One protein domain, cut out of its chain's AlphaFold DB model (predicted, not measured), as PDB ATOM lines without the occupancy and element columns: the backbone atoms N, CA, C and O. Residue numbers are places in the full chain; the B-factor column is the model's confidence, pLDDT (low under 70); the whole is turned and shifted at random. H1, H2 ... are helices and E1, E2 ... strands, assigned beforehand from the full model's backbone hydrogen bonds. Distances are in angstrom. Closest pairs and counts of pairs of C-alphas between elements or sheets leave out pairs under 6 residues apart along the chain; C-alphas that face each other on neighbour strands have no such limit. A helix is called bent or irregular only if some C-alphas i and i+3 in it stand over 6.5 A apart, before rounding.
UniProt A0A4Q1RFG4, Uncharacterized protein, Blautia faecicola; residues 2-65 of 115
ATOM      1  N   GLU A   2     -14.522 163.501 202.558       87.94
ATOM      2  CA  GLU A   2     -15.144 162.777 203.687       87.94
ATOM      3  C   GLU A   2     -14.338 162.842 204.991       87.94
ATOM      4  O   GLU A   2     -14.890 163.152 206.040       87.94
ATOM      5  N   HIS A   3     -13.014 162.669 204.916       89.19
ATOM      6  CA  HIS A   3     -12.146 162.765 206.092       89.19
ATOM      7  C   HIS A   3     -12.189 164.146 206.774       89.19
ATOM      8  O   HIS A   3     -12.183 164.234 207.997       89.19
ATOM      9  N   PHE A   4     -12.285 165.232 206.003       88.06
ATOM     10  CA  PHE A   4     -12.391 166.588 206.551       88.06
ATOM     11  C   PHE A   4     -13.719 166.799 207.289       88.06
ATOM     12  O   PHE A   4     -13.739 167.377 208.372       88.06
ATOM     13  N   ILE A   5     -14.818 166.284 206.734       91.00
ATOM     14  CA  ILE A   5     -16.134 166.342 207.383       91.00
ATOM     15  C   ILE A   5     -16.132 165.516 208.670       91.00
ATOM     16  O   ILE A   5     -16.569 166.012 209.703       91.00
ATOM     17  N   PHE A   6     -15.552 164.316 208.639       92.88
ATOM     18  CA  PHE A   6     -15.405 163.474 209.824       92.88
ATOM     19  C   PHE A   6     -14.645 164.183 210.957       92.88
ATOM     20  O   PHE A   6     -15.036 164.102 212.120       92.88
ATOM     21  N   LEU A   7     -13.576 164.921 210.638       92.94
ATOM     22  CA  LEU A   7     -12.839 165.707 211.632       92.94
ATOM     23  C   LEU A   7     -13.690 166.834 212.236       92.94
ATOM     24  O   LEU A   7     -13.610 167.074 213.439       92.94
ATOM     25  N   LEU A   8     -14.519 167.501 211.427       91.44
ATOM     26  CA  LEU A   8     -15.448 168.523 211.917       91.44
ATOM     27  C   LEU A   8     -16.508 167.922 212.846       91.44
ATOM     28  O   LEU A   8     -16.762 168.467 213.919       91.44
ATOM     29  N   GLU A   9     -17.074 166.776 212.481       92.94
ATOM     30  CA  GLU A   9     -18.044 166.066 213.317       92.94
ATOM     31  C   GLU A   9     -17.413 165.603 214.636       92.94
ATOM     32  O   GLU A   9     -18.003 165.784 215.700       92.94
ATOM     33  N   LYS A  10     -16.167 165.109 214.602       94.56
ATOM     34  CA  LYS A  10     -15.411 164.727 215.806       94.56
ATOM     35  C   LYS A  10     -15.143 165.910 216.742       94.56
ATOM     36  O   LYS A  10     -15.075 165.727 217.954       94.56
ATOM     37  N   LEU A  11     -15.001 167.115 216.195       92.69
ATOM     38  CA  LEU A  11     -14.878 168.356 216.963       92.69
ATOM     39  C   LEU A  11     -16.231 168.882 217.485       92.69
ATOM     40  O   LEU A  11     -16.259 169.888 218.192       92.69
ATOM     41  N   GLY A  12     -17.344 168.216 217.165       92.50
ATOM     42  CA  GLY A  12     -18.688 168.579 217.618       92.50
ATOM     43  C   GLY A  12     -19.400 169.598 216.727       92.50
ATOM     44  O   GLY A  12     -20.377 170.209 217.159       92.50
ATOM     45  N   PHE A  13     -18.925 169.809 215.496       93.56
ATOM     46  CA  PHE A  13     -19.623 170.640 214.522       93.56
ATOM     47  C   PHE A  13     -20.680 169.829 213.765       93.56
ATOM     48  O   PHE A  13     -20.406 168.743 213.265       93.56
ATOM     49  N   GLU A  14     -21.873 170.401 213.595       93.56
ATOM     50  CA  GLU A  14     -22.868 169.860 212.664       93.56
ATOM     51  C   GLU A  14     -22.568 170.392 211.254       93.56
ATOM     52  O   GLU A  14     -22.526 171.609 211.036       93.56
ATOM     53  N   VAL A  15     -22.391 169.496 210.280       93.00
ATOM     54  CA  VAL A  15     -22.056 169.858 208.894       93.00
ATOM     55  C   VAL A  15     -23.188 169.462 207.948       93.00
ATOM     56  O   VAL A  15     -23.685 168.342 207.977       93.00
ATOM     57  N   LYS A  16     -23.593 170.384 207.067       92.69
ATOM     58  CA  LYS A  16     -24.506 170.122 205.946       92.69
ATOM     59  C   LYS A  16     -23.754 170.244 204.632       92.69
ATOM     60  O   LYS A  16     -23.164 171.285 204.334       92.69
ATOM     61  N   GLN A  17     -23.815 169.178 203.843       88.88
ATOM     62  CA  GLN A  17     -23.205 169.114 202.523       88.88
ATOM     63  C   GLN A  17     -24.263 169.371 201.446       88.88
ATOM     64  O   GLN A  17     -25.315 168.741 201.428       88.88
ATOM     65  N   GLY A  18     -23.977 170.309 200.550       86.19
ATOM     66  CA  GLY A  18     -24.779 170.606 199.365       86.19
ATOM     67  C   GLY A  18     -23.889 171.250 198.307       86.19
ATOM     68  O   GLY A  18     -22.710 170.913 198.208       86.19
ATOM     69  N   LYS A  19     -24.406 172.240 197.567       87.00
ATOM     70  CA  LYS A  19     -23.571 173.069 196.674       87.00
ATOM     71  C   LYS A  19     -22.428 173.764 197.433       87.00
ATOM     72  O   LYS A  19     -21.326 173.893 196.918       87.00
ATOM     73  N   HIS A  20     -22.697 174.166 198.672       89.12
ATOM     74  CA  HIS A  20     -21.739 174.793 199.576       89.12
ATOM     75  C   HIS A  20     -21.680 174.004 200.882       89.12
ATOM     76  O   HIS A  20     -22.671 173.385 201.279       89.12
ATOM     77  N   ILE A  21     -20.532 174.039 201.558       90.75
ATOM     78  CA  ILE A  21     -20.378 173.423 202.876       90.75
ATOM     79  C   ILE A  21     -20.861 174.424 203.919       90.75
ATOM     80  O   ILE A  21     -20.346 175.543 204.007       90.75
ATOM     81  N   ALA A  22     -21.863 174.025 204.697       93.19
ATOM     82  CA  ALA A  22     -22.382 174.819 205.795       93.19
ATOM     83  C   ALA A  22     -22.104 174.119 207.126       93.19
ATOM     84  O   ALA A  22     -22.429 172.947 207.296       93.19
ATOM     85  N   VAL A  23     -21.522 174.852 208.067       93.56
ATOM     86  CA  VAL A  23     -21.100 174.354 209.376       93.56
ATOM     87  C   VAL A  23     -21.849 175.114 210.463       93.56
ATOM     88  O   VAL A  23     -22.029 176.332 210.381       93.56
ATOM     89  N   LYS A  24     -22.311 174.402 211.484       94.88
ATOM     90  CA  LYS A  24     -22.900 174.980 212.689       94.88
ATOM     91  C   LYS A  24     -21.998 174.660 213.872       94.88
ATOM     92  O   LYS A  24     -21.723 173.502 214.174       94.88
ATOM     93  N   VAL A  25     -21.544 175.727 214.518       91.50
ATOM     94  CA  VAL A  25     -20.726 175.669 215.730       91.50
ATOM     95  C   VAL A  25     -21.602 175.220 216.901       91.50
ATOM     96  O   VAL A  25     -22.739 175.699 217.005       91.50
ATOM     97  N   PRO A  26     -21.115 174.344 217.795       91.94
ATOM     98  CA  PRO A  26     -21.836 174.019 219.020       91.94
ATOM     99  C   PRO A  26     -22.149 175.305 219.804       91.94
ATOM    100  O   PRO A  26     -21.294 176.167 219.988       91.94
ATOM    101  N   GLY A  27     -23.412 175.478 220.199       90.81
ATOM    102  CA  GLY A  27     -23.911 176.704 220.840       90.81
ATOM    103  C   GLY A  27     -24.445 177.779 219.879       90.81
ATOM    104  O   GLY A  27     -25.149 178.691 220.314       90.81
ATOM    105  N   MET A  28     -24.210 177.665 218.566       91.06
ATOM    106  CA  MET A  28     -24.832 178.542 217.569       91.06
ATOM    107  C   MET A  28     -26.167 177.985 217.062       91.06
ATOM    108  O   MET A  28     -26.325 176.794 216.806       91.06
ATOM    109  N   LYS A  29     -27.141 178.879 216.840       90.56
ATOM    110  CA  LYS A  29     -28.480 178.507 216.342       90.56
ATOM    111  C   LYS A  29     -28.552 178.301 214.826       90.56
ATOM    112  O   LYS A  29     -29.493 177.678 214.347       90.56
ATOM    113  N   ARG A  30     -27.614 178.858 214.051       92.94
ATOM    114  CA  ARG A  30     -27.676 178.888 212.579       92.94
ATOM    115  C   ARG A  30     -26.420 178.287 211.961       92.94
ATOM    116  O   ARG A  30     -25.324 178.498 212.467       92.94
ATOM    117  N   PHE A  31     -26.599 177.615 210.829       93.12
ATOM    118  CA  PHE A  31     -25.498 177.192 209.970       93.12
ATOM    119  C   PHE A  31     -24.877 178.412 209.284       93.12
ATOM    120  O   PHE A  31     -25.585 179.328 208.852       93.12
ATOM    121  N   LYS A  32     -23.552 178.414 209.172       91.81
ATOM    122  CA  LYS A  32     -22.776 179.394 208.415       91.81
ATOM    123  C   LYS A  32     -22.064 178.680 207.280       91.81
ATOM    124  O   LYS A  32     -21.554 177.579 207.457       91.81
ATOM    125  N   ARG A  33     -22.061 179.290 206.100       92.75
ATOM    126  CA  ARG A  33     -21.353 178.733 204.949       92.75
ATOM    127  C   ARG A  33     -19.867 179.051 205.069       92.75
ATOM    128  O   ARG A  33     -19.517 180.159 205.468       92.75
ATOM    129  N   LEU A  34     -19.020 178.087 204.721       89.75
ATOM    130  CA  LEU A  34     -17.567 178.254 204.782       89.75
ATOM    131  C   LEU A  34     -17.051 179.268 203.752       89.75
ATOM    132  O   LEU A  34     -16.163 180.051 204.065       89.75
ATOM    133  N   ASP A  35     -17.682 179.328 202.579       87.31
ATOM    134  CA  ASP A  35     -17.352 180.290 201.516       87.31
ATOM    135  C   ASP A  35     -17.533 181.761 201.921       87.31
ATOM    136  O   ASP A  35     -16.862 182.641 201.402       87.31
ATOM    137  N   THR A  36     -18.432 182.034 202.867       89.44
ATOM    138  CA  THR A  36     -18.680 183.385 203.382       89.44
ATOM    139  C   THR A  36     -17.590 183.798 204.373       89.44
ATOM    140  O   THR A  36     -17.414 184.984 204.634       89.44
ATOM    141  N   ILE A  37     -16.883 182.826 204.959       85.88
ATOM    142  CA  ILE A  37     -15.771 183.060 205.886       85.88
ATOM    143  C   ILE A  37     -14.490 183.326 205.094       85.88
ATOM    144  O   ILE A  37     -13.775 184.278 205.396       85.88
ATOM    145  N   SER A  38     -14.207 182.498 204.086       82.62
ATOM    146  CA  SER A  38     -13.103 182.707 203.150       82.62
ATOM    147  C   SER A  38     -13.379 182.007 201.819       82.62
ATOM    148  O   SER A  38     -13.903 180.891 201.798       82.62
ATOM    149  N   GLU A  39     -12.961 182.632 200.717       81.31
ATOM    150  CA  GLU A  39     -13.002 182.037 199.374       81.31
ATOM    151  C   GLU A  39     -12.147 180.763 199.284       81.31
ATOM    152  O   GLU A  39     -12.508 179.817 198.584       81.31
ATOM    153  N   ASP A  40     -11.068 180.680 200.066       80.56
ATOM    154  CA  ASP A  40     -10.186 179.505 200.114       80.56
ATOM    155  C   ASP A  40     -10.874 178.273 200.724       80.56
ATOM    156  O   ASP A  40     -10.459 177.136 200.500       80.56
ATOM    157  N   LEU A  41     -11.951 178.490 201.486       81.56
ATOM    158  CA  LEU A  41     -12.752 177.437 202.110       81.56
ATOM    159  C   LEU A  41     -13.971 177.049 201.262       81.56
ATOM    160  O   LEU A  41     -14.865 176.342 201.743       81.56
ATOM    161  N   CYS A  42     -14.039 177.502 200.007       85.44
ATOM    162  CA  CYS A  42     -15.045 177.012 199.079       85.44
ATOM    163  C   CYS A  42     -14.816 175.525 198.761       85.44
ATOM    164  O   CYS A  42     -13.739 174.957 198.968       85.44
ATOM    165  N   ARG A  43     -15.866 174.865 198.264       85.75
ATOM    166  CA  ARG A  43     -15.834 173.423 198.008       85.75
ATOM    167  C   ARG A  43     -14.776 173.073 196.963       85.75
ATOM    168  O   ARG A  43     -14.064 172.092 197.156       85.75
ATOM    169  N   GLU A  44     -14.664 173.865 195.895       85.69
ATOM    170  CA  GLU A  44     -13.686 173.629 194.834       85.69
ATOM    171  C   GLU A  44     -12.247 173.802 195.339       85.69
ATOM    172  O   GLU A  44     -11.412 172.934 195.091       85.69
ATOM    173  N   SER A  45     -11.968 174.869 196.094       83.50
ATOM    174  CA  SER A  45     -10.643 175.146 196.666       83.50
ATOM    175  C   SER A  45     -10.209 174.064 197.649       83.50
ATOM    176  O   SER A  45      -9.085 173.574 197.558       83.50
ATOM    177  N   LEU A  46     -11.108 173.623 198.534       85.06
ATOM    178  CA  LEU A  46     -10.834 172.526 199.464       85.06
ATOM    179  C   LEU A  46     -10.589 171.208 198.728       85.06
ATOM    180  O   LEU A  46      -9.647 170.485 199.043       85.06
ATOM    181  N   GLU A  47     -11.411 170.887 197.729       86.56
ATOM    182  CA  GLU A  47     -11.241 169.658 196.957       86.56
ATOM    183  C   GLU A  47      -9.915 169.664 196.185       86.56
ATOM    184  O   GLU A  47      -9.218 168.649 196.144       86.56
ATOM    185  N   ALA A  48      -9.521 170.815 195.646       83.69
ATOM    186  CA  ALA A  48      -8.249 170.964 194.967       83.69
ATOM    187  C   ALA A  48      -7.058 170.928 195.944       83.69
ATOM    188  O   ALA A  48      -6.060 170.270 195.657       83.69
ATOM    189  N   MET A  49      -7.180 171.527 197.130       83.44
ATOM    190  CA  MET A  49      -6.175 171.437 198.193       83.44
ATOM    191  C   MET A  49      -5.956 169.991 198.648       83.44
ATOM    192  O   MET A  49      -4.818 169.566 198.798       83.44
ATOM    193  N   PHE A  50      -7.014 169.192 198.801       84.00
ATOM    194  CA  PHE A  50      -6.857 167.779 199.166       84.00
ATOM    195  C   PHE A  50      -6.279 166.921 198.040       84.00
ATOM    196  O   PHE A  50      -5.595 165.941 198.322       84.00
ATOM    197  N   ARG A  51      -6.548 167.263 196.773       81.75
ATOM    198  CA  ARG A  51      -5.993 166.536 195.620       81.75
ATOM    199  C   ARG A  51      -4.526 166.873 195.362       81.75
ATOM    200  O   ARG A  51      -3.770 165.983 194.995       81.75
ATOM    201  N   TYR A  52      -4.137 168.134 195.535       79.25
ATOM    202  CA  TYR A  52      -2.827 168.646 195.118       79.25
ATOM    203  C   TYR A  52      -1.936 169.106 196.285       79.25
ATOM    204  O   TYR A  52      -0.820 169.560 196.056       79.25
ATOM    205  N   GLY A  53      -2.404 168.992 197.531       70.19
ATOM    206  CA  GLY A  53      -1.679 169.345 198.758       70.19
ATOM    207  C   GLY A  53      -1.763 170.826 199.144       70.19
ATOM    208  O   GLY A  53      -1.813 171.134 200.330       70.19
ATOM    209  N   ASP A  54      -1.849 171.730 198.164       60.97
ATOM    210  CA  ASP A  54      -1.924 173.179 198.378       60.97
ATOM    211  C   ASP A  54      -2.978 173.816 197.456       60.97
ATOM    212  O   ASP A  54      -2.950 173.635 196.234       60.97
ATOM    213  N   ALA A  55      -3.887 174.625 198.012       55.66
ATOM    214  CA  ALA A  55      -4.863 175.380 197.215       55.66
ATOM    215  C   ALA A  55      -4.164 176.352 196.240       55.66
ATOM    216  O   ALA A  55      -4.642 176.591 195.130       55.66
ATOM    217  N   SER A  56      -2.983 176.857 196.620       56.31
ATOM    218  CA  SER A  56      -2.134 177.692 195.762       56.31
ATOM    219  C   SER A  56      -1.561 176.925 194.562       56.31
ATOM    220  O   SER A  56      -1.414 177.503 193.483       56.31
ATOM    221  N   LEU A  57      -1.303 175.621 194.709       51.59
ATOM    222  CA  LEU A  57      -0.847 174.753 193.623       51.59
ATOM    223  C   LEU A  57      -1.993 174.428 192.669       51.59
ATOM    224  O   LEU A  57      -1.799 174.466 191.459       51.59
ATOM    225  N   ALA A  58      -3.207 174.222 193.177       51.38
ATOM    226  CA  ALA A  58      -4.396 174.132 192.334       51.38
ATOM    227  C   ALA A  58      -4.676 175.437 191.568       51.38
ATOM    228  O   ALA A  58      -4.987 175.414 190.374       51.38
ATOM    229  N   ALA A  59      -4.512 176.587 192.233       50.75
ATOM    230  CA  ALA A  59      -4.576 177.889 191.582       50.75
ATOM    231  C   ALA A  59      -3.486 178.026 190.508       50.75
ATOM    232  O   ALA A  59      -3.766 178.580 189.451       50.75
ATOM    233  N   LEU A  60      -2.278 177.485 190.716       47.69
ATOM    234  CA  LEU A  60      -1.214 177.474 189.708       47.69
ATOM    235  C   LEU A  60      -1.614 176.686 188.451       47.69
ATOM    236  O   LEU A  60      -1.339 177.164 187.353       47.69
ATOM    237  N   VAL A  61      -2.331 175.561 188.580       47.88
ATOM    238  CA  VAL A  61      -2.845 174.800 187.420       47.88
ATOM    239  C   VAL A  61      -3.838 175.636 186.594       47.88
ATOM    240  O   VAL A  61      -3.791 175.605 185.367       47.88
ATOM    241  N   ASN A  62      -4.664 176.470 187.239       49.81
ATOM    242  CA  ASN A  62      -5.596 177.377 186.550       49.81
ATOM    243  C   ASN A  62      -4.957 178.709 186.094       49.81
ATOM    244  O   ASN A  62      -5.459 179.361 185.181       49.81
ATOM    245  N   ARG A  63      -3.835 179.127 186.696       48.81
ATOM    246  CA  ARG A  63      -3.142 180.405 186.424       48.81
ATOM    247  C   ARG A  63      -1.937 180.260 185.487       48.81
ATOM    248  O   ARG A  63      -1.432 181.265 184.988       48.81
ATOM    249  N   ALA A  64      -1.504 179.032 185.197       46.31
ATOM    250  CA  ALA A  64      -0.446 178.736 184.229       46.31
ATOM    251  C   ALA A  64      -0.792 179.194 182.797       46.31
ATOM    252  O   ALA A  64       0.109 179.424 181.995       46.31
ATOM    253  N   VAL A  65      -2.076 179.425 182.495       46.06
ATOM    254  CA  VAL A  65      -2.533 179.964 181.200       46.06
ATOM    255  C   VAL A  65      -2.191 181.455 181.018       46.06
ATOM    256  O   VAL A  65      -2.215 181.955 179.898       46.06
TER     257      VAL A  65
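AT A GLANCE: This is residues 2 to 65 of the 115 residues of an uncharacterized protein of Blautia faecicola (UniProt A0A4Q1RFG4). A two-strand hairpin, E1 and E2, with H1 beside it makes one end of a rod; toward the other end H2 and H3 make a corner. Between them a long link folds back along E2 with residues 32 to 33. The printed part has 64 residues with elements in the order H1, E1, E2, H2, H3, an antiparallel sheet and a mixed class. It is only just loose, close to compact, with a radius of gyration of the C-alphas of 13.2 A and spans of 44 by 21 by 16 A.

HOW THE PARTS SIT: H1, residues 2 to 10, comes closest to E1, residues 14 to 17, at the C-alphas of Ile 5 and Val 15, 7.1 A apart. E1 and E2, residues 21 to 24, form an antiparallel hairpin; N 16 and O 22, 2.8 A apart, are within hydrogen-bond range. H2, residues 43 to 52, touches H3, residues 55 to 65, about perpendicular at 89 degrees; the closest C-alphas, Met 49 and Ala 55, are 4.3 A apart. H1 is apart from both. Every O i to N i+4 pair is within range in H1 and H2, 6 of 7 in H3.

IN THESE COORDINATES: H1 begins at C-alpha 2 (-15.144, 162.777, 203.687). H2 is 14.2 A long. H3, 16.8 A, ends at C-alpha 65 (-2.533, 179.964, 181.200); it is only just irregular, C-alphas 62 and 65 being 6.7 A apart.

THE WHOLE: The printed part has no cut. The farthest C-alphas, Gly 27 and Val 65, are 45.2 A apart. E2 to H2 is a long link. Residues 54 to 65 have pLDDT under 70.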